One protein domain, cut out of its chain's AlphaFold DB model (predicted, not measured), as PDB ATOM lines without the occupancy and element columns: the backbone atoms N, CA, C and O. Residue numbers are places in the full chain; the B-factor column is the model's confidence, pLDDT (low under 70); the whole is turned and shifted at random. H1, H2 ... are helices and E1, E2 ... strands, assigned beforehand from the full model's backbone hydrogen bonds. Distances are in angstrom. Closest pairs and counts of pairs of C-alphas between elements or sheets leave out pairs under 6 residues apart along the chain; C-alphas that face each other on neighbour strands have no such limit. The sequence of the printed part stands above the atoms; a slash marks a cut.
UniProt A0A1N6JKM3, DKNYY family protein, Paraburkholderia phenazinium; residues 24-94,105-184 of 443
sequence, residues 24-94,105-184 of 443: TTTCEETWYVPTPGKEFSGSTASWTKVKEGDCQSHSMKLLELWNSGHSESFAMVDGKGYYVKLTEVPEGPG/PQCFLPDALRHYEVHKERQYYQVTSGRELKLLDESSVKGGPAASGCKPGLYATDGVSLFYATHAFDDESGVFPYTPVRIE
ATOM      1  N   THR A  24    -150.851 174.604 190.570       77.25
ATOM      2  CA  THR A  24    -151.990 173.941 191.212       77.25
ATOM      3  C   THR A  24    -152.195 172.601 190.541       77.25
ATOM      4  O   THR A  24    -152.131 172.490 189.322       77.25
ATOM      5  N   THR A  25    -152.404 171.559 191.335       79.75
ATOM      6  CA  THR A  25    -152.764 170.244 190.813       79.75
ATOM      7  C   THR A  25    -154.173 169.933 191.275       79.75
ATOM      8  O   THR A  25    -154.399 169.759 192.473       79.75
ATOM      9  N   THR A  26    -155.105 169.883 190.334       86.88
ATOM     10  CA  THR A  26    -156.440 169.321 190.539       86.88
ATOM     11  C   THR A  26    -156.392 167.848 190.153       86.88
ATOM     12  O   THR A  26    -155.586 167.433 189.314       86.88
ATOM     13  N   CYS A  27    -157.169 167.015 190.838       88.56
ATOM     14  CA  CYS A  27    -157.170 165.585 190.571       88.56
ATOM     15  C   CYS A  27    -158.583 165.035 190.680       88.56
ATOM     16  O   CYS A  27    -159.181 165.097 191.754       88.56
ATOM     17  N   GLU A  28    -159.064 164.462 189.586       93.19
ATOM     18  CA  GLU A  28    -160.364 163.816 189.484       93.19
ATOM     19  C   GLU A  28    -160.182 162.320 189.223       93.19
ATOM     20  O   GLU A  28    -159.347 161.891 188.424       93.19
ATOM     21  N   GLU A  29    -160.968 161.502 189.914       94.88
ATOM     22  CA  GLU A  29    -161.050 160.068 189.692       94.88
ATOM     23  C   GLU A  29    -162.434 159.669 189.182       94.88
ATOM     24  O   GLU A  29    -163.458 160.087 189.717       94.88
ATOM     25  N   THR A  30    -162.477 158.792 188.183       94.06
ATOM     26  CA  THR A  30    -163.704 158.161 187.692       94.06
ATOM     27  C   THR A  30    -163.594 156.646 187.788       94.06
ATOM     28  O   THR A  30    -162.597 156.050 187.391       94.06
ATOM     29  N   TRP A  31    -164.649 156.004 188.280       93.50
ATOM     30  CA  TRP A  31    -164.710 154.560 188.459       93.50
ATOM     31  C   TRP A  31    -165.757 153.939 187.556       93.50
ATOM     32  O   TRP A  31    -166.904 154.392 187.474       93.50
ATOM     33  N   TYR A  32    -165.361 152.830 186.954       89.94
ATOM     34  CA  TYR A  32    -166.125 152.074 185.989       89.94
ATOM     35  C   TYR A  32    -166.210 150.614 186.432       89.94
ATOM     36  O   TYR A  32    -165.220 150.022 186.862       89.94
ATOM     37  N   VAL A  33    -167.393 150.011 186.308       88.25
ATOM     38  CA  VAL A  33    -167.611 148.572 186.555       88.25
ATOM     39  C   VAL A  33    -168.169 147.897 185.309       88.25
ATOM     40  O   VAL A  33    -168.783 148.588 184.489       88.25
ATOM     41  N   PRO A  34    -167.972 146.576 185.136       81.69
ATOM     42  CA  PRO A  34    -168.557 145.854 184.019       81.69
ATOM     43  C   PRO A  34    -170.069 146.063 183.964       81.69
ATOM     44  O   PRO A  34    -170.770 146.002 184.978       81.69
ATOM     45  N   THR A  35    -170.574 146.325 182.766       82.12
ATOM     46  CA  THR A  35    -172.002 146.489 182.511       82.12
ATOM     47  C   THR A  35    -172.696 145.157 182.800       82.12
ATOM     48  O   THR A  35    -172.231 144.128 182.307       82.12
ATOM     49  N   PRO A  36    -173.800 145.128 183.569       78.12
ATOM     50  CA  PRO A  36    -174.484 143.880 183.900       78.12
ATOM     51  C   PRO A  36    -174.794 143.037 182.657       78.12
ATOM     52  O   PRO A  36    -175.368 143.534 181.689       78.12
ATOM     53  N   GLY A  37    -174.409 141.759 182.685       71.19
ATOM     54  CA  GLY A  37    -174.624 140.826 181.575       71.19
ATOM     55  C   GLY A  37    -173.653 140.973 180.397       71.19
ATOM     56  O   GLY A  37    -173.766 140.203 179.448       71.19
ATOM     57  N   LYS A  38    -172.700 141.912 180.445       68.75
ATOM     58  CA  LYS A  38    -171.565 141.944 179.521       68.75
ATOM     59  C   LYS A  38    -170.345 141.348 180.206       68.75
ATOM     60  O   LYS A  38    -169.988 141.752 181.313       68.75
ATOM     61  N   GLU A  39    -169.717 140.386 179.544       61.94
ATOM     62  CA  GLU A  39    -168.399 139.923 179.958       61.94
ATOM     63  C   GLU A  39    -167.366 141.029 179.730       61.94
ATOM     64  O   GLU A  39    -167.535 141.922 178.893       61.94
ATOM     65  N   PHE A  40    -166.304 140.981 180.525       66.38
ATOM     66  CA  PHE A  40    -165.157 141.851 180.362       66.38
ATOM     67  C   PHE A  40    -164.514 141.579 178.992       66.38
ATOM     68  O   PHE A  40    -164.088 140.459 178.724       66.38
ATOM     69  N   SER A  41    -164.458 142.595 178.128       61.56
ATOM     70  CA  SER A  41    -163.914 142.467 176.766       61.56
ATOM     71  C   SER A  41    -162.808 143.472 176.442       61.56
ATOM     72  O   SER A  41    -162.368 143.548 175.301       61.56
ATOM     73  N   GLY A  42    -162.397 144.296 177.409       62.47
ATOM     74  CA  GLY A  42    -161.401 145.345 177.185       62.47
ATOM     75  C   GLY A  42    -161.900 146.575 176.408       62.47
ATOM     76  O   GLY A  42    -161.175 147.560 176.306       62.47
ATOM     77  N   SER A  43    -163.141 146.564 175.908       67.38
ATOM     78  CA  SER A  43    -163.766 147.690 175.196       67.38
ATOM     79  C   SER A  43    -164.496 148.633 176.151       67.38
ATOM     80  O   SER A  43    -165.273 148.170 176.988       67.38
ATOM     81  N   THR A  44    -164.341 149.955 175.992       65.12
ATOM     82  CA  THR A  44    -165.029 150.995 176.800       65.12
ATOM     83  C   THR A  44    -166.542 150.780 176.914       65.12
ATOM     84  O   THR A  44    -167.127 151.037 177.965       65.12
ATOM     85  N   ALA A  45    -167.174 150.233 175.871       68.75
ATOM     86  CA  ALA A  45    -168.606 149.928 175.823       68.75
ATOM     87  C   ALA A  45    -169.044 148.776 176.753       68.75
ATOM     88  O   ALA A  45    -170.245 148.496 176.887       68.75
ATOM     89  N   SER A  46    -168.083 148.071 177.357       74.00
ATOM     90  CA  SER A  46    -168.313 147.019 178.345       74.00
ATOM     91  C   SER A  46    -168.431 147.561 179.769       74.00
ATOM     92  O   SER A  46    -168.927 146.831 180.624       74.00
ATOM     93  N   TRP A  47    -168.125 148.838 180.034       83.62
ATOM     94  CA  TRP A  47    -168.225 149.414 181.376       83.62
ATOM     95  C   TRP A  47    -169.288 150.500 181.529       83.62
ATOM     96  O   TRP A  47    -169.637 151.221 180.600       83.62
ATOM     97  N   THR A  48    -169.772 150.639 182.761       88.12
ATOM     98  CA  THR A  48    -170.664 151.713 183.192       88.12
ATOM     99  C   THR A  48    -169.998 152.504 184.314       88.12
ATOM    100  O   THR A  48    -169.441 151.921 185.248       88.12
ATOM    101  N   LYS A  49    -170.053 153.835 184.223       91.75
ATOM    102  CA  LYS A  49    -169.562 154.752 185.256       91.75
ATOM    103  C   LYS A  49    -170.407 154.621 186.524       91.75
ATOM    104  O   LYS A  49    -171.632 154.665 186.448       91.75
ATOM    105  N   VAL A  50    -169.757 154.481 187.678       93.06
ATOM    106  CA  VAL A  50    -170.432 154.304 188.981       93.06
ATOM    107  C   VAL A  50    -170.055 155.341 190.029       93.06
ATOM    108  O   VAL A  50    -170.818 155.546 190.970       93.06
ATOM    109  N   LYS A  51    -168.894 155.985 189.895       93.31
ATOM    110  CA  LYS A  51    -168.406 157.000 190.835       93.31
ATOM    111  C   LYS A  51    -167.516 157.989 190.088       93.31
ATOM    112  O   LYS A  51    -166.784 157.588 189.189       93.31
ATOM    113  N   GLU A  52    -167.587 159.251 190.483       94.69
ATOM    114  CA  GLU A  52    -166.692 160.335 190.073       94.69
ATOM    115  C   GLU A  52    -166.501 161.281 191.258       94.69
ATOM    116  O   GLU A  52    -167.416 161.426 192.075       94.69
ATOM    117  N   GLY A  53    -165.317 161.872 191.382       94.31
ATOM    118  CA  GLY A  53    -165.028 162.889 192.386       94.31
ATOM    119  C   GLY A  53    -163.537 163.157 192.534       94.31
ATOM    120  O   GLY A  53    -162.734 162.686 191.733       94.31
ATOM    121  N   ASP A  54    -163.164 163.888 193.582       93.88
ATOM    122  CA  ASP A  54    -161.760 164.193 193.865       93.88
ATOM    123  C   ASP A  54    -160.952 162.920 194.154       93.88
ATOM    124  O   ASP A  54    -161.423 162.012 194.848       93.88
ATOM    125  N   CYS A  55    -159.707 162.882 193.670       89.06
ATOM    126  CA  CYS A  55    -158.806 161.753 193.888       89.06
ATOM    127  C   CYS A  55    -158.628 161.429 195.374       89.06
ATOM    128  O   CYS A  55    -158.249 162.286 196.179       89.06
ATOM    129  N   GLN A  56    -158.802 160.157 195.722       90.62
ATOM    130  CA  GLN A  56    -158.569 159.655 197.070       90.62
ATOM    131  C   GLN A  56    -157.259 158.857 197.157       90.62
ATOM    132  O   GLN A  56    -156.608 158.524 196.161       90.62
ATOM    133  N   SER A  57    -156.818 158.600 198.390       87.50
ATOM    134  CA  SER A  57    -155.674 157.725 198.643       87.50
ATOM    135  C   SER A  57    -156.142 156.274 198.632       87.50
ATOM    136  O   SER A  57    -156.988 155.899 199.444       87.50
ATOM    137  N   HIS A  58    -155.567 155.469 197.739       86.75
ATOM    138  CA  HIS A  58    -155.871 154.048 197.594       86.75
ATOM    139  C   HIS A  58    -154.627 153.193 197.804       86.75
ATOM    140  O   HIS A  58    -153.515 153.597 197.448       86.75
ATOM    141  N   SER A  59    -154.814 151.978 198.320       85.00
ATOM    142  CA  SER A  59    -153.745 150.983 198.320       85.00
ATOM    143  C   SER A  59    -153.612 150.415 196.910       85.00
ATOM    144  O   SER A  59    -154.432 149.594 196.498       85.00
ATOM    145  N   MET A  60    -152.585 150.848 196.176       82.44
ATOM    146  CA  MET A  60    -152.360 150.462 194.784       82.44
ATOM    147  C   MET A  60    -151.079 149.635 194.622       82.44
ATOM    148  O   MET A  60    -149.997 150.081 195.004       82.44
ATOM    149  N   LYS A  61    -151.189 148.448 194.013       80.12
ATOM    150  CA  LYS A  61    -150.049 147.641 193.543       80.12
ATOM    151  C   LYS A  61    -150.127 147.545 192.021       80.12
ATOM    152  O   LYS A  61    -151.039 146.908 191.500       80.12
ATOM    153  N   LEU A  62    -149.198 148.200 191.328       73.88
ATOM    154  CA  LEU A  62    -149.092 148.156 189.866       73.88
ATOM    155  C   LEU A  62    -148.571 146.791 189.406       73.88
ATOM    156  O   LEU A  62    -147.697 146.204 190.050       73.88
ATOM    157  N   LEU A  63    -149.139 146.297 188.313       67.56
ATOM    158  CA  LEU A  63    -148.856 145.005 187.706       67.56
ATOM    159  C   LEU A  63    -148.155 145.278 186.382       67.56
ATOM    160  O   LEU A  63    -148.761 145.804 185.458       67.56
ATOM    161  N   GLU A  64    -146.866 144.941 186.370       62.78
ATOM    162  CA  GLU A  64    -145.896 145.204 185.307       62.78
ATOM    163  C   GLU A  64    -145.470 146.681 185.151       62.78
ATOM    164  O   GLU A  64    -146.262 147.594 184.948       62.78
ATOM    165  N   LEU A  65    -144.157 146.905 185.278       50.41
ATOM    166  CA  LEU A  65    -143.458 148.168 185.045       50.41
ATOM    167  C   LEU A  65    -142.474 147.916 183.904       50.41
ATOM    168  O   LEU A  65    -141.280 147.729 184.143       50.41
ATOM    169  N   TRP A  66    -142.955 147.864 182.663       47.38
ATOM    170  CA  TRP A  66    -142.045 148.264 181.597       47.38
ATOM    171  C   TRP A  66    -141.882 149.778 181.688       47.38
ATOM    172  O   TRP A  66    -142.815 150.510 182.008       47.38
ATOM    173  N   ASN A  67    -140.632 150.207 181.572       44.78
ATOM    174  CA  ASN A  67    -140.075 151.459 182.075       44.78
ATOM    175  C   ASN A  67    -140.464 152.668 181.205       44.78
ATOM    176  O   ASN A  67    -139.626 153.438 180.742       44.78
ATOM    177  N   SER A  68    -141.744 152.787 180.912       45.88
ATOM    178  CA  SER A  68    -142.326 153.755 180.006       45.88
ATOM    179  C   SER A  68    -143.258 154.616 180.827       45.88
ATOM    180  O   SER A  68    -144.116 154.081 181.524       45.88
ATOM    181  N   GLY A  69    -143.110 155.937 180.757       52.38
ATOM    182  CA  GLY A  69    -144.037 156.908 181.341       52.38
ATOM    183  C   GLY A  69    -145.433 156.868 180.706       52.38
ATOM    184  O   GLY A  69    -145.993 157.912 180.389       52.38
ATOM    185  N   HIS A  70    -145.966 155.674 180.454       57.97
ATOM    186  CA  HIS A  70    -147.318 155.440 180.014       57.97
ATOM    187  C   HIS A  70    -148.248 155.694 181.181       57.97
ATOM    188  O   HIS A  70    -147.996 155.333 182.331       57.97
ATOM    189  N   SER A  71    -149.338 156.357 180.855       65.56
ATOM    190  CA  SER A  71    -150.335 156.760 181.811       65.56
ATOM    191  C   SER A  71    -151.376 155.649 182.000       65.56
ATOM    192  O   SER A  71    -152.461 155.897 182.484       65.56
ATOM    193  N   GLU A  72    -151.077 154.408 181.620       73.81
ATOM    194  CA  GLU A  72    -152.018 153.290 181.576       73.81
ATOM    195  C   GLU A  72    -151.353 152.046 182.177       73.81
ATOM    196  O   GLU A  72    -150.196 151.752 181.875       73.81
ATOM    197  N   SER A  73    -152.022 151.349 183.097       75.94
ATOM    198  CA  SER A  73    -151.459 150.170 183.772       75.94
ATOM    199  C   SER A  73    -152.536 149.266 184.360       75.94
ATOM    200  O   SER A  73    -153.565 149.736 184.846       75.94
ATOM    201  N   PHE A  74    -152.268 147.963 184.425       78.94
ATOM    202  CA  PHE A  74    -153.057 147.069 185.265       78.94
ATOM    203  C   PHE A  74    -152.631 147.227 186.731       78.94
ATOM    204  O   PHE A  74    -151.446 147.272 187.053       78.94
ATOM    205  N   ALA A  75    -153.590 147.341 187.645       80.75
ATOM    206  CA  ALA A  75    -153.318 147.563 189.054       80.75
ATOM    207  C   ALA A  75    -154.301 146.811 189.945       80.75
ATOM    208  O   ALA A  75    -155.490 146.673 189.655       80.75
ATOM    209  N   MET A  76    -153.808 146.386 191.098       83.00
ATOM    210  CA  MET A  76    -154.659 146.032 192.219       83.00
ATOM    211  C   MET A  76    -154.930 147.293 193.033       83.00
ATOM    212  O   MET A  76    -153.986 147.888 193.550       83.00
ATOM    213  N   VAL A  77    -156.196 147.688 193.155       87.75
ATOM    214  CA  VAL A  77    -156.632 148.847 193.944       87.75
ATOM    215  C   VAL A  77    -157.602 148.352 195.006       87.75
ATOM    216  O   VAL A  77    -158.630 147.756 194.686       87.75
ATOM    217  N   ASP A  78    -157.230 148.517 196.275       87.56
ATOM    218  CA  ASP A  78    -158.009 148.055 197.433       87.56
ATOM    219  C   ASP A  78    -158.436 146.571 197.317       87.56
ATOM    220  O   ASP A  78    -159.569 146.182 197.609       87.56
ATOM    221  N   GLY A  79    -157.513 145.734 196.831       81.81
ATOM    222  CA  GLY A  79    -157.683 144.286 196.670       81.81
ATOM    223  C   GLY A  79    -158.421 143.848 195.402       81.81
ATOM    224  O   GLY A  79    -158.449 142.659 195.102       81.81
ATOM    225  N   LYS A  80    -158.993 144.762 194.613       85.25
ATOM    226  CA  LYS A  80    -159.672 144.425 193.351       85.25
ATOM    227  C   LYS A  80    -158.784 144.738 192.152       85.25
ATOM    228  O   LYS A  80    -157.971 145.657 192.192       85.25
ATOM    229  N   GLY A  81    -158.950 143.976 191.076       83.25
ATOM    230  CA  GLY A  81    -158.252 144.221 189.810       83.25
ATOM    231  C   GLY A  81    -158.888 145.349 189.001       83.25
ATOM    232  O   GLY A  81    -160.089 145.280 188.716       83.25
ATOM    233  N   TYR A  82    -158.078 146.327 188.595       85.19
ATOM    234  CA  TYR A  82    -158.461 147.466 187.762       85.19
ATOM    235  C   TYR A  82    -157.458 147.697 186.638       85.19
ATOM    236  O   TYR A  82    -156.256 147.687 186.873       85.19
ATOM    237  N   TYR A  83    -157.951 147.993 185.443       83.56
ATOM    238  CA  TYR A  83    -157.172 148.735 184.461       83.56
ATOM    239  C   TYR A  83    -157.246 150.222 184.829       83.56
ATOM    240  O   TYR A  83    -158.338 150.761 185.019       83.56
ATOM    241  N   VAL A  84    -156.098 150.859 185.021       84.94
ATOM    242  CA  VAL A  84    -155.985 152.237 185.501       84.94
ATOM    243  C   VAL A  84    -155.413 153.092 184.391       84.94
ATOM    244  O   VAL A  84    -154.278 152.886 183.975       84.94
ATOM    245  N   LYS A  85    -156.185 154.083 183.956       85.12
ATOM    246  CA  LYS A  85    -155.742 155.127 183.042       85.12
ATOM    247  C   LYS A  85    -155.579 156.427 183.815       85.12
ATOM    248  O   LYS A  85    -156.540 157.080 184.199       85.12
ATOM    249  N   LEU A  86    -154.341 156.774 184.086       83.88
ATOM    250  CA  LEU A  86    -153.891 158.097 184.470       83.88
ATOM    251  C   LEU A  86    -153.877 158.985 183.216       83.88
ATOM    252  O   LEU A  86    -153.613 158.539 182.104       83.88
ATOM    253  N   THR A  87    -154.182 160.260 183.350       81.62
ATOM    254  CA  THR A  87    -153.971 161.261 182.305       81.62
ATOM    255  C   THR A  87    -153.565 162.533 183.020       81.62
ATOM    256  O   THR A  87    -154.236 162.963 183.951       81.62
ATOM    257  N   GLU A  88    -152.426 163.103 182.644       78.62
ATOM    258  CA  GLU A  88    -151.991 164.393 183.168       78.62
ATOM    259  C   GLU A  88    -152.104 165.408 182.037       78.62
ATOM    260  O   GLU A  88    -151.357 165.346 181.060       78.62
ATOM    261  N   VAL A  89    -153.069 166.317 182.153       73.31
ATOM    262  CA  VAL A  89    -153.261 167.424 181.221       73.31
ATOM    263  C   VAL A  89    -152.651 168.668 181.862       73.31
ATOM    264  O   VAL A  89    -153.215 169.220 182.810       73.31
ATOM    265  N   PRO A  90    -151.470 169.118 181.408       69.19
ATOM    266  CA  PRO A  90    -150.966 170.421 181.801       69.19
ATOM    267  C   PRO A  90    -151.838 171.498 181.146       69.19
ATOM    268  O   PRO A  90    -151.721 171.786 179.957       69.19
ATOM    269  N   GLU A  91    -152.705 172.109 181.939       65.44
ATOM    270  CA  GLU A  91    -153.469 173.303 181.603       65.44
ATOM    271  C   GLU A  91    -152.653 174.538 182.007       65.44
ATOM    272  O   GLU A  91    -152.807 175.148 183.065       65.44
ATOM    273  N   GLY A  92    -151.686 174.877 181.158       62.00
ATOM    274  CA  GLY A  92    -151.026 176.178 181.195       62.00
ATOM    275  C   GLY A  92    -151.621 177.111 180.143       62.00
ATOM    276  O   GLY A  92    -152.208 176.627 179.168       62.00
ATOM    277  N   PRO A  93    -151.422 178.437 180.258       60.56
ATOM    278  CA  PRO A  93    -151.658 179.330 179.134       60.56
ATOM    279  C   PRO A  93    -150.828 178.815 177.954       60.56
ATOM    280  O   PRO A  93    -149.596 178.769 178.008       60.56
ATOM    281  N   GLY A  94    -151.510 178.325 176.918       59.53
ATOM    282  CA  GLY A  94    -150.891 177.724 175.744       59.53
ATOM    283  C   GLY A  94    -150.209 178.795 174.908       59.53
ATOM    284  O   GLY A  94    -150.731 179.199 173.876       59.53
ATOM    285  N   PRO A 105    -153.120 187.735 177.584       69.00
ATOM    286  CA  PRO A 105    -152.329 188.517 178.531       69.00
ATOM    287  C   PRO A 105    -151.436 187.655 179.436       69.00
ATOM    288  O   PRO A 105    -150.387 188.125 179.877       69.00
ATOM    289  N   GLN A 106    -151.819 186.401 179.695       65.94
ATOM    290  CA  GLN A 106    -151.058 185.478 180.537       65.94
ATOM    291  C   GLN A 106    -149.736 185.047 179.883       65.94
ATOM    292  O   GLN A 106    -148.769 184.754 180.585       65.94
ATOM    293  N   CYS A 107    -149.637 185.115 178.550       71.44
ATOM    294  CA  CYS A 107    -148.412 184.793 177.816       71.44
ATOM    295  C   CYS A 107    -147.328 185.873 177.885       71.44
ATOM    296  O   CYS A 107    -146.159 185.590 177.617       71.44
ATOM    297  N   PHE A 108    -147.679 187.091 178.304       74.12
ATOM    298  CA  PHE A 108    -146.718 188.179 178.516       74.12
ATOM    299  C   PHE A 108    -146.080 188.151 179.910       74.12
ATOM    300  O   PHE A 108    -145.153 188.919 180.176       74.12
ATOM    301  N   LEU A 109    -146.549 187.271 180.801       73.56
ATOM    302  CA  LEU A 109    -145.913 187.049 182.093       73.56
ATOM    303  C   LEU A 109    -144.623 186.225 181.909       73.56
ATOM    304  O   LEU A 109    -144.638 185.243 181.158       73.56
ATOM    305  N   PRO A 110    -143.514 186.581 182.589       72.31
ATOM    306  CA  PRO A 110    -142.337 185.720 182.697       72.31
ATOM    307  C   PRO A 110    -142.717 184.338 183.236       72.31
ATOM    308  O   PRO A 110    -143.569 184.260 184.118       72.31
ATOM    309  N   ASP A 111    -142.052 183.270 182.785       68.44
ATOM    310  CA  ASP A 111    -142.352 181.887 183.205       68.44
ATOM    311  C   ASP A 111    -142.423 181.723 184.731       68.44
ATOM    312  O   ASP A 111    -143.296 181.032 185.245       68.44
ATOM    313  N   ALA A 112    -141.557 182.433 185.461       68.69
ATOM    314  CA  ALA A 112    -141.504 182.431 186.923       68.69
ATOM    315  C   ALA A 112    -142.744 183.029 187.619       68.69
ATOM    316  O   ALA A 112    -142.870 182.879 188.831       68.69
ATOM    317  N   LEU A 113    -143.623 183.713 186.880       70.81
ATOM    318  CA  LEU A 113    -144.872 184.317 187.358       70.81
ATOM    319  C   LEU A 113    -146.115 183.658 186.744       70.81
ATOM    320  O   LEU A 113    -147.233 184.083 187.041       70.81
ATOM    321  N   ARG A 114    -145.946 182.664 185.863       73.81
ATOM    322  CA  ARG A 114    -147.074 181.970 185.242       73.81
ATOM    323  C   ARG A 114    -147.686 180.987 186.232       73.81
ATOM    324  O   ARG A 114    -146.983 180.261 186.935       73.81
ATOM    325  N   HIS A 115    -149.010 180.984 186.271       72.44
ATOM    326  CA  HIS A 115    -149.788 179.962 186.953       72.44
ATOM    327  C   HIS A 115    -149.971 178.800 185.978       72.44
ATOM    328  O   HIS A 115    -150.369 179.007 184.833       72.44
ATOM    329  N   TYR A 116    -149.604 177.603 186.421       73.94
ATOM    330  CA  TYR A 116    -149.839 176.369 185.683       73.94
ATOM    331  C   TYR A 116    -150.819 175.538 186.489       73.94
ATOM    332  O   TYR A 116    -150.590 175.296 187.677       73.94
ATOM    333  N   GLU A 117    -151.880 175.079 185.850       76.56
ATOM    334  CA  GLU A 117    -152.779 174.109 186.437       76.56
ATOM    335  C   GLU A 117    -152.495 172.751 185.801       76.56
ATOM    336  O   GLU A 117    -152.395 172.618 184.590       76.56
ATOM    337  N   VAL A 118    -152.265 171.726 186.610       79.38
ATOM    338  CA  VAL A 118    -152.106 170.358 186.116       79.38
ATOM    339  C   VAL A 118    -153.343 169.599 186.535       79.38
ATOM    340  O   VAL A 118    -153.509 169.301 187.718       79.38
ATOM    341  N   HIS A 119    -154.192 169.295 185.560       82.69
ATOM    342  CA  HIS A 119    -155.366 168.464 185.758       82.69
ATOM    343  C   HIS A 119    -154.947 167.004 185.639       82.69
ATOM    344  O   HIS A 119    -154.442 166.564 184.604       82.69
ATOM    345  N   LYS A 120    -155.100 166.256 186.729       86.19
ATOM    346  CA  LYS A 120    -154.842 164.817 186.753       86.19
ATOM    347  C   LYS A 120    -156.163 164.071 186.737       86.19
ATOM    348  O   LYS A 120    -156.925 164.152 187.690       86.19
ATOM    349  N   GLU A 121    -156.398 163.293 185.698       88.38
ATOM    350  CA  GLU A 121    -157.536 162.388 185.625       88.38
ATOM    351  C   GLU A 121    -157.070 160.960 185.912       88.38
ATOM    352  O   GLU A 121    -156.036 160.507 185.414       88.38
ATOM    353  N   ARG A 122    -157.826 160.235 186.737       90.12
ATOM    354  CA  ARG A 122    -157.606 158.813 187.018       90.12
ATOM    355  C   ARG A 122    -158.866 158.028 186.723       90.12
ATOM    356  O   ARG A 122    -159.876 158.181 187.394       90.12
ATOM    357  N   GLN A 123    -158.810 157.144 185.748       89.94
ATOM    358  CA  GLN A 123    -159.927 156.302 185.359       89.94
ATOM    359  C   GLN A 123    -159.643 154.862 185.782       89.94
ATOM    360  O   GLN A 123    -158.640 154.272 185.386       89.94
ATOM    361  N   TYR A 124    -160.526 154.302 186.603       89.88
ATOM    362  CA  TYR A 124    -160.413 152.960 187.163       89.88
ATOM    363  C   TYR A 124    -161.463 152.050 186.531       89.88
ATOM    364  O   TYR A 124    -162.650 152.150 186.842       89.88
ATOM    365  N   TYR A 125    -161.035 151.129 185.676       86.75
ATOM    366  CA  TYR A 125    -161.895 150.166 184.992       86.75
ATOM    367  C   TYR A 125    -161.817 148.811 185.681       86.75
ATOM    368  O   TYR A 125    -160.825 148.094 185.560       86.75
ATOM    369  N   GLN A 126    -162.851 148.459 186.446       86.81
ATOM    370  CA  GLN A 126    -162.861 147.216 187.208       86.81
ATOM    371  C   GLN A 126    -162.873 146.009 186.263       86.81
ATOM    372  O   GLN A 126    -163.720 145.905 185.374       86.81
ATOM    373  N   VAL A 127    -161.934 145.092 186.485       79.50
ATOM    374  CA  VAL A 127    -161.722 143.884 185.669       79.50
ATOM    375  C   VAL A 127    -162.373 142.666 186.321       79.50
ATOM    376  O   VAL A 127    -162.929 141.797 185.659       79.50
ATOM    377  N   THR A 128    -162.338 142.614 187.651       75.44
ATOM    378  CA  THR A 128    -162.866 141.493 188.443       75.44
ATOM    379  C   THR A 128    -164.306 141.750 188.869       75.44
ATOM    380  O   THR A 128    -164.671 142.879 189.187       75.44
ATOM    381  N   SER A 129    -165.148 140.722 188.977       70.44
ATOM    382  CA  SER A 129    -166.557 140.873 189.386       70.44
ATOM    383  C   SER A 129    -166.748 141.050 190.908       70.44
ATOM    384  O   SER A 129    -167.716 140.553 191.481       70.44
ATOM    385  N   GLY A 130    -165.816 141.728 191.589       65.81
ATOM    386  CA  GLY A 130    -165.878 142.039 193.026       65.81
ATOM    387  C   GLY A 130    -165.099 141.090 193.941       65.81
ATOM    388  O   GLY A 130    -165.179 141.226 195.160       65.81
ATOM    389  N   ARG A 131    -164.344 140.151 193.370       73.88
ATOM    390  CA  ARG A 131    -163.446 139.256 194.105       73.88
ATOM    391  C   ARG A 131    -162.067 139.882 194.274       73.88
ATOM    392  O   ARG A 131    -161.662 140.722 193.475       73.88
ATOM    393  N   GLU A 132    -161.369 139.460 195.324       80.88
ATOM    394  CA  GLU A 132    -159.989 139.875 195.557       80.88
ATOM    395  C   GLU A 132    -159.095 139.285 194.461       80.88
ATOM    396  O   GLU A 132    -159.057 138.065 194.279       80.88
ATOM    397  N   LEU A 133    -158.401 140.148 193.723       80.19
ATOM    398  CA  LEU A 133    -157.411 139.722 192.748       80.19
ATOM    399  C   LEU A 133    -156.125 139.363 193.493       80.19
ATOM    400  O   LEU A 133    -155.659 140.109 194.346       80.19
ATOM    401  N   LYS A 134    -155.524 138.233 193.144       81.12
ATOM    402  CA  LYS A 134    -154.252 137.765 193.689       81.12
ATOM    403  C   LYS A 134    -153.276 137.563 192.556       81.12
ATOM    404  O   LYS A 134    -153.625 136.994 191.526       81.12
ATOM    405  N   LEU A 135    -152.050 138.020 192.752       77.56
ATOM    406  CA  LEU A 135    -150.981 137.739 191.808       77.56
ATOM    407  C   LEU A 135    -150.482 136.328 191.996       77.56
ATOM    408  O   LEU A 135    -150.416 135.832 193.117       77.56
ATOM    409  N   LEU A 136    -150.108 135.712 190.884       77.44
ATOM    410  CA  LEU A 136    -149.371 134.463 190.889       77.44
ATOM    411  C   LEU A 136    -147.871 134.792 190.966       77.44
ATOM    412  O   LEU A 136    -147.113 134.494 190.052       77.44
ATOM    413  N   ASP A 137    -147.448 135.488 192.028       64.31
ATOM    414  CA  ASP A 137    -146.044 135.825 192.287       64.31
ATOM    415  C   ASP A 137    -145.405 134.806 193.250       64.31
ATOM    416  O   ASP A 137    -145.470 134.942 194.467       64.31
ATOM    417  N   GLU A 138    -144.827 133.747 192.669       50.62
ATOM    418  CA  GLU A 138    -143.883 132.724 193.193       50.62
ATOM    419  C   GLU A 138    -144.096 132.080 194.588       50.62
ATOM    420  O   GLU A 138    -143.400 131.128 194.937       50.62
ATOM    421  N   SER A 139    -145.072 132.491 195.398       46.16
ATOM    422  CA  SER A 139    -145.252 131.995 196.774       46.16
ATOM    423  C   SER A 139    -146.682 132.105 197.328       46.16
ATOM    424  O   SER A 139    -146.947 131.670 198.451       46.16
ATOM    425  N   SER A 140    -147.630 132.654 196.567       42.56
ATOM    426  CA  SER A 140    -148.911 133.145 197.098       42.56
ATOM    427  C   SER A 140    -150.111 132.190 196.969       42.56
ATOM    428  O   SER A 140    -151.132 132.417 197.625       42.56
ATOM    429  N   VAL A 141    -150.005 131.059 196.258       43.09
ATOM    430  CA  VAL A 141    -151.054 130.018 196.285       43.09
ATOM    431  C   VAL A 141    -150.772 129.016 197.407       43.09
ATOM    432  O   VAL A 141    -150.216 127.939 197.197       43.09
ATOM    433  N   LYS A 142    -151.175 129.349 198.640       37.88
ATOM    434  CA  LYS A 142    -151.239 128.359 199.729       37.88
ATOM    435  C   LYS A 142    -152.262 127.272 199.366       37.88
ATOM    436  O   LYS A 142    -153.458 127.484 199.531       37.88
ATOM    437  N   GLY A 143    -151.778 126.114 198.910       43.31
ATOM    438  CA  GLY A 143    -152.580 124.897 198.709       43.31
ATOM    439  C   GLY A 143    -152.633 124.344 197.280       43.31
ATOM    440  O   GLY A 143    -153.205 123.276 197.090       43.31
ATOM    441  N   GLY A 144    -152.023 125.017 196.301       42.06
ATOM    442  CA  GLY A 144    -151.764 124.476 194.959       42.06
ATOM    443  C   GLY A 144    -150.259 124.288 194.744       42.06
ATOM    444  O   GLY A 144    -149.478 124.945 195.438       42.06
ATOM    445  N   PRO A 145    -149.808 123.395 193.839       40.22
ATOM    446  CA  PRO A 145    -148.401 123.378 193.450       40.22
ATOM    447  C   PRO A 145    -148.048 124.784 192.963       40.22
ATOM    448  O   PRO A 145    -148.758 125.326 192.123       40.22
ATOM    449  N   ALA A 146    -147.005 125.386 193.540       43.88
ATOM    450  CA  ALA A 146    -146.552 126.715 193.157       43.88
ATOM    451  C   ALA A 146    -146.517 126.828 191.626       43.88
ATOM    452  O   ALA A 146    -145.967 125.947 190.958       43.88
ATOM    453  N   ALA A 147    -147.084 127.903 191.081       48.59
ATOM    454  CA  ALA A 147    -146.769 128.350 189.731       48.59
ATOM    455  C   ALA A 147    -145.320 128.878 189.751       48.59
ATOM    456  O   ALA A 147    -145.063 130.076 189.708       48.59
ATOM    457  N   SER A 148    -144.368 127.971 189.975       51.91
ATOM    458  CA  SER A 148    -142.935 128.241 189.975       51.91
ATOM    459  C   SER A 148    -142.533 128.716 188.584       51.91
ATOM    460  O   SER A 148    -142.856 128.028 187.617       51.91
ATOM    461  N   GLY A 149    -141.834 129.848 188.486       63.03
ATOM    462  CA  GLY A 149    -141.291 130.353 187.221       63.03
ATOM    463  C   GLY A 149    -142.163 131.371 186.484       63.03
ATOM    464  O   GLY A 149    -141.821 131.750 185.370       63.03
ATOM    465  N   CYS A 150    -143.280 131.833 187.058       73.00
ATOM    466  CA  CYS A 150    -144.001 132.969 186.482       73.00
ATOM    467  C   CYS A 150    -143.287 134.278 186.824       73.00
ATOM    468  O   CYS A 150    -143.054 134.568 187.999       73.00
ATOM    469  N   LYS A 151    -143.032 135.121 185.817       73.12
ATOM    470  CA  LYS A 151    -142.566 136.490 186.056       73.12
ATOM    471  C   LYS A 151    -143.585 137.234 186.941       73.12
ATOM    472  O   LYS A 151    -144.780 137.246 186.614       73.12
ATOM    473  N   PRO A 152    -143.147 137.870 188.044       73.50
ATOM    474  CA  PRO A 152    -144.040 138.606 188.925       73.50
ATOM    475  C   PRO A 152    -144.838 139.672 188.169       73.50
ATOM    476  O   PRO A 152    -144.277 140.453 187.405       73.50
ATOM    477  N   GLY A 153    -146.146 139.720 188.416       72.44
ATOM    478  CA  GLY A 153    -147.030 140.743 187.854       72.44
ATOM    479  C   GLY A 153    -147.656 140.416 186.495       72.44
ATOM    480  O   GLY A 153    -148.551 141.154 186.103       72.44
ATOM    481  N   LEU A 154    -147.270 139.322 185.824       78.44
ATOM    482  CA  LEU A 154    -147.875 138.944 184.535       78.44
ATOM    483  C   LEU A 154    -149.219 138.228 184.681       78.44
ATOM    484  O   LEU A 154    -150.154 138.502 183.936       78.44
ATOM    485  N   TYR A 155    -149.323 137.306 185.638       82.69
ATOM    486  CA  TYR A 155    -150.528 136.506 185.840       82.69
ATOM    487  C   TYR A 155    -151.216 136.853 187.158       82.69
ATOM    488  O   TYR A 155    -150.580 137.023 188.205       82.69
ATOM    489  N   ALA A 156    -152.542 136.901 187.114       83.75
ATOM    490  CA  ALA A 156    -153.380 137.161 188.270       83.75
ATOM    491  C   ALA A 156    -154.623 136.269 188.265       83.75
ATOM    492  O   ALA A 156    -155.097 135.844 187.218       83.75
ATOM    493  N   THR A 157    -155.185 135.998 189.437       85.56
ATOM    494  CA  THR A 157    -156.416 135.224 189.583       85.56
ATOM    495  C   THR A 157    -157.339 135.848 190.613       85.56
ATOM    496  O   THR A 157    -156.893 136.383 191.622       85.56
ATOM    497  N   ASP A 158    -158.642 135.747 190.384       84.12
ATOM    498  CA  ASP A 158    -159.673 136.085 191.370       84.12
ATOM    499  C   ASP A 158    -160.204 134.839 192.118       84.12
ATOM    500  O   ASP A 158    -161.253 134.866 192.772       84.12
ATOM    501  N   GLY A 159    -159.494 133.713 191.978       84.44
ATOM    502  CA  GLY A 159    -159.853 132.399 192.503       84.44
ATOM    503  C   GLY A 159    -160.802 131.585 191.618       84.44
ATOM    504  O   GLY A 159    -161.078 130.438 191.959       84.44
ATOM    505  N   VAL A 160    -161.317 132.141 190.514       84.62
ATOM    506  CA  VAL A 160    -162.117 131.403 189.511       84.62
ATOM    507  C   VAL A 160    -161.608 131.599 188.091       84.62
ATOM    508  O   VAL A 160    -161.635 130.655 187.310       84.62
ATOM    509  N   SER A 161    -161.125 132.789 187.762       85.88
ATOM    510  CA  SER A 161    -160.554 133.107 186.460       85.88
ATOM    511  C   SER A 161    -159.060 133.358 186.570       85.88
ATOM    512  O   SER A 161    -158.561 133.805 187.609       85.88
ATOM    513  N   LEU A 162    -158.359 133.078 185.477       87.44
ATOM    514  CA  LEU A 162    -156.976 133.466 185.268       87.44
ATOM    515  C   LEU A 162    -156.932 134.666 184.325       87.44
ATOM    516  O   LEU A 162    -157.673 134.718 183.346       87.44
ATOM    517  N   PHE A 163    -156.061 135.617 184.626       85.88
ATOM    518  CA  PHE A 163    -155.851 136.831 183.855       85.88
ATOM    519  C   PHE A 163    -154.373 136.952 183.507       85.88
ATOM    520  O   PHE A 163    -153.519 136.644 184.342       85.88
ATOM    521  N   TYR A 164    -154.092 137.441 182.304       84.06
ATOM    522  CA  TYR A 164    -152.755 137.794 181.846       84.06
ATOM    523  C   TYR A 164    -152.688 139.285 181.536       84.06
ATOM    524  O   TYR A 164    -153.533 139.794 180.800       84.06
ATOM    525  N   ALA A 165    -151.703 139.990 182.084       76.81
ATOM    526  CA  ALA A 165    -151.382 141.354 181.684       76.81
ATOM    527  C   ALA A 165    -150.804 141.323 180.260       76.81
ATOM    528  O   ALA A 165    -149.687 140.859 180.051       76.81
ATOM    529  N   THR A 166    -151.597 141.735 179.266       69.44
ATOM    530  CA  THR A 166    -151.146 141.740 177.867       69.44
ATOM    531  C   THR A 166    -150.425 143.033 177.523       69.44
ATOM    532  O   THR A 166    -150.819 144.099 177.980       69.44
ATOM    533  N   HIS A 167    -149.468 142.953 176.603       62.53
ATOM    534  CA  HIS A 167    -149.037 144.085 175.783       62.53
ATOM    535  C   HIS A 167    -149.808 144.036 174.459       62.53
ATOM    536  O   HIS A 167    -149.254 143.689 173.421       62.53
ATOM    537  N   ALA A 168    -151.126 144.249 174.478       53.22
ATOM    538  CA  ALA A 168    -151.875 144.334 173.226       53.22
ATOM    539  C   ALA A 168    -151.554 145.674 172.535       53.22
ATOM    540  O   ALA A 168    -152.024 146.718 172.974       53.22
ATOM    541  N   PHE A 169    -150.740 145.633 171.477       50.44
ATOM    542  CA  PHE A 169    -150.375 146.785 170.631       50.44
ATOM    543  C   PHE A 169    -151.434 147.136 169.574       50.44
ATOM    544  O   PHE A 169    -151.194 147.992 168.725       50.44
ATOM    545  N   ASP A 170    -152.573 146.446 169.567       47.78
ATOM    546  CA  ASP A 170    -153.529 146.571 168.476       47.78
ATOM    547  C   ASP A 170    -154.552 147.682 168.737       47.78
ATOM    548  O   ASP A 170    -155.660 147.439 169.234       47.78
ATOM    549  N   ASP A 171    -154.163 148.904 168.369       48.25
ATOM    550  CA  ASP A 171    -155.022 150.091 168.342       48.25
ATOM    551  C   ASP A 171    -156.284 149.882 167.469       48.25
ATOM    552  O   ASP A 171    -157.299 150.550 167.687       48.25
ATOM    553  N   GLU A 172    -156.273 148.944 166.506       45.34
ATOM    554  CA  GLU A 172    -157.412 148.685 165.611       45.34
ATOM    555  C   GLU A 172    -158.535 147.886 166.289       45.34
ATOM    556  O   GLU A 172    -159.703 147.985 165.897       45.34
ATOM    557  N   SER A 173    -158.218 147.139 167.349       52.09
ATOM    558  CA  SER A 173    -159.190 146.315 168.079       52.09
ATOM    559  C   SER A 173    -160.127 147.123 168.992       52.09
ATOM    560  O   SER A 173    -161.141 146.605 169.471       52.09
ATOM    561  N   GLY A 174    -159.804 148.398 169.256       51.44
ATOM    562  CA  GLY A 174    -160.518 149.234 170.227       51.44
ATOM    563  C   GLY A 174    -160.418 148.728 171.676       51.44
ATOM    564  O   GLY A 174    -161.214 149.144 172.527       51.44
ATOM    565  N   VAL A 175    -159.479 147.816 171.948       54.28
ATOM    566  CA  VAL A 175    -159.113 147.328 173.281       54.28
ATOM    567  C   VAL A 175    -158.000 148.220 173.819       54.28
ATOM    568  O   VAL A 175    -157.073 148.554 173.089       54.28
ATOM    569  N   PHE A 176    -158.079 148.632 175.085       53.50
ATOM    570  CA  PHE A 176    -157.006 149.440 175.661       53.50
ATOM    571  C   PHE A 176    -155.685 148.644 175.711       53.50
ATOM    572  O   PHE A 176    -155.704 147.482 176.146       53.50
ATOM    573  N   PRO A 177    -154.539 149.249 175.351       55.75
ATOM    574  CA  PRO A 177    -153.242 148.624 175.580       55.75
ATOM    575  C   PRO A 177    -153.068 148.353 177.082       55.75
ATOM    576  O   PRO A 177    -153.625 149.061 177.917       55.75
ATOM    577  N   TYR A 178    -152.349 147.293 177.458       62.50
ATOM    578  CA  TYR A 178    -152.161 146.894 178.868       62.50
ATOM    579  C   TYR A 178    -153.429 146.439 179.606       62.50
ATOM    580  O   TYR A 178    -153.449 146.324 180.837       62.50
ATOM    581  N   THR A 179    -154.498 146.130 178.868       65.50
ATOM    582  CA  THR A 179    -155.679 145.504 179.453       65.50
ATOM    583  C   THR A 179    -155.356 144.056 179.833       65.50
ATOM    584  O   THR A 179    -154.894 143.281 178.985       65.50
ATOM    585  N   PRO A 180    -155.607 143.643 181.086       72.19
ATOM    586  CA  PRO A 180    -155.506 142.240 181.458       72.19
ATOM    587  C   PRO A 180    -156.549 141.438 180.689       72.19
ATOM    588  O   PRO A 180    -157.720 141.782 180.723       72.19
ATOM    589  N   VAL A 181    -156.172 140.352 180.034       77.81
ATOM    590  CA  VAL A 181    -157.117 139.496 179.311       77.81
ATOM    591  C   VAL A 181    -157.403 138.255 180.140       77.81
ATOM    592  O   VAL A 181    -156.490 137.638 180.693       77.81
ATOM    593  N   ARG A 182    -158.686 137.902 180.263       83.88
ATOM    594  CA  ARG A 182    -159.094 136.635 180.866       83.88
ATOM    595  C   ARG A 182    -158.674 135.492 179.946       83.88
ATOM    596  O   ARG A 182    -158.978 135.513 178.757       83.88
ATOM    597  N   ILE A 183    -157.998 134.497 180.506       87.38
ATOM    598  CA  ILE A 183    -157.589 133.301 179.774       87.38
ATOM    599  C   ILE A 183    -158.745 132.308 179.814       87.38
ATOM    600  O   ILE A 183    -158.986 131.643 180.826       87.38
ATOM    601  N   GLU A 184    -159.494 132.240 178.720       84.56
ATOM    602  CA  GLU A 184    -160.641 131.345 178.618       84.56
ATOM    603  C   GLU A 184    -160.211 129.872 178.663       84.56
ATOM    604  O   GLU A 184    -159.278 129.450 177.982       84.56
TER     605      GLU A 184
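This is residues 24 to 94 and 105 to 184 of the 443 residues of the protein "DKNYY family protein" of Paraburkholderia phenazinium (UniProt A0A1N6JKM3). Three long strands, E1, E6 and E5, lie side by side as a strongly twisted ribbon that makes much of the length, with the short helix H1 past one end of it. Toward the other end the sheet widens, with E2 along E1 on one side and the short E4 and E3 beside E5 on the other, and a small second sheet, E7, E8 and E9, sits beyond that wide end among long loops. The printed part has 151 residues, with nine named strands and one named helix in the order E1 E2 E3 E4 E5 H1 E6 E7 E8 E9; under half of the residues are in named elements, and the class is mostly strand. The six-strand sheet is mixed, in the order E2, E1, E6, E5, E4, E3, and the three-strand sheet is antiparallel, in the order E7, E8, E9. The whole is loose, with a radius of gyration of the C-alphas of 18.4 A, and elongated, with spans of 66 by 34 by 32 A.

E1, residues 24 to 34, begins at C-alpha 24 at (-151.990, 173.941, 191.212) and is 33.4 A long. E2, residues 47 to 54, is 20.4 A long and bends by 55 degrees at residue 50. E3 is residues 60 to 63, and E4 is residues 72 to 77, 13.9 A long. E5, residues 80 to 91, is the longest strand by residues; it is 31.8 A long and bends by 51 degrees at residue 83. After the cut comes H1, residues 105 to 108, with C-alpha 105 at (-152.329, 188.517, 178.531). E6, residues 116 to 126, is 32.0 A long. E7 is residues 155 to 157, E8 residues 162 to 165, and E9 residues 180 to 182, ending at C-alpha 182 at (-159.094, 136.635, 180.866).

In the larger sheet E1 and E6 are parallel, at 15 degrees, with N 28 and O 120 2.9 A apart, within hydrogen-bond range. E1 and E2 form a hairpin, antiparallel at 154 degrees, with N 31 and O 51 at 2.8 A. On the other side of E6, E5 is antiparallel to it at 161 degrees, with N 87 and O 121 at 2.8 A. E3, E4 and E5 form a meander, each strand the antiparallel neighbour of the one before: N 82 and O 75 are 2.8 A apart between E5 and E4, and N 63 and O 74 are 2.8 A apart between E4 and E3. E7, E8 and E9 form a second meander, with N 163 and O 156 at 2.8 A and N 181 and O 164 at 2.8 A. The closest C-alphas of E4 and E9 are those of Phe 74 and Pro 180, 6.6 A apart. Residues 134 to 135 make a short antiparallel pairing with residues 156 to 157 of E7. H1 is not on either sheet and is too short for any O i to N i+4 pair; its one O i to N i+3 pair is within range.

The two C-alphas farthest apart, those of Pro 105 and Pro 145, are 66.9 A apart. Residues 95 to 104 are cut out, and C-alphas 94 and 105 are 11.2 A apart across the cut. Residues 108 to 113, of which 108 belongs to H1, stand free. The links from E1 to E2, E6 to E7 and E8 to E9 are long, with 12, 28 and 14 residues. The mean pLDDT of the printed part is 73.2, and 54 residues are under 70, among them residues 38 to 45, 63 to 71, 137 to 149 and 166 to 179.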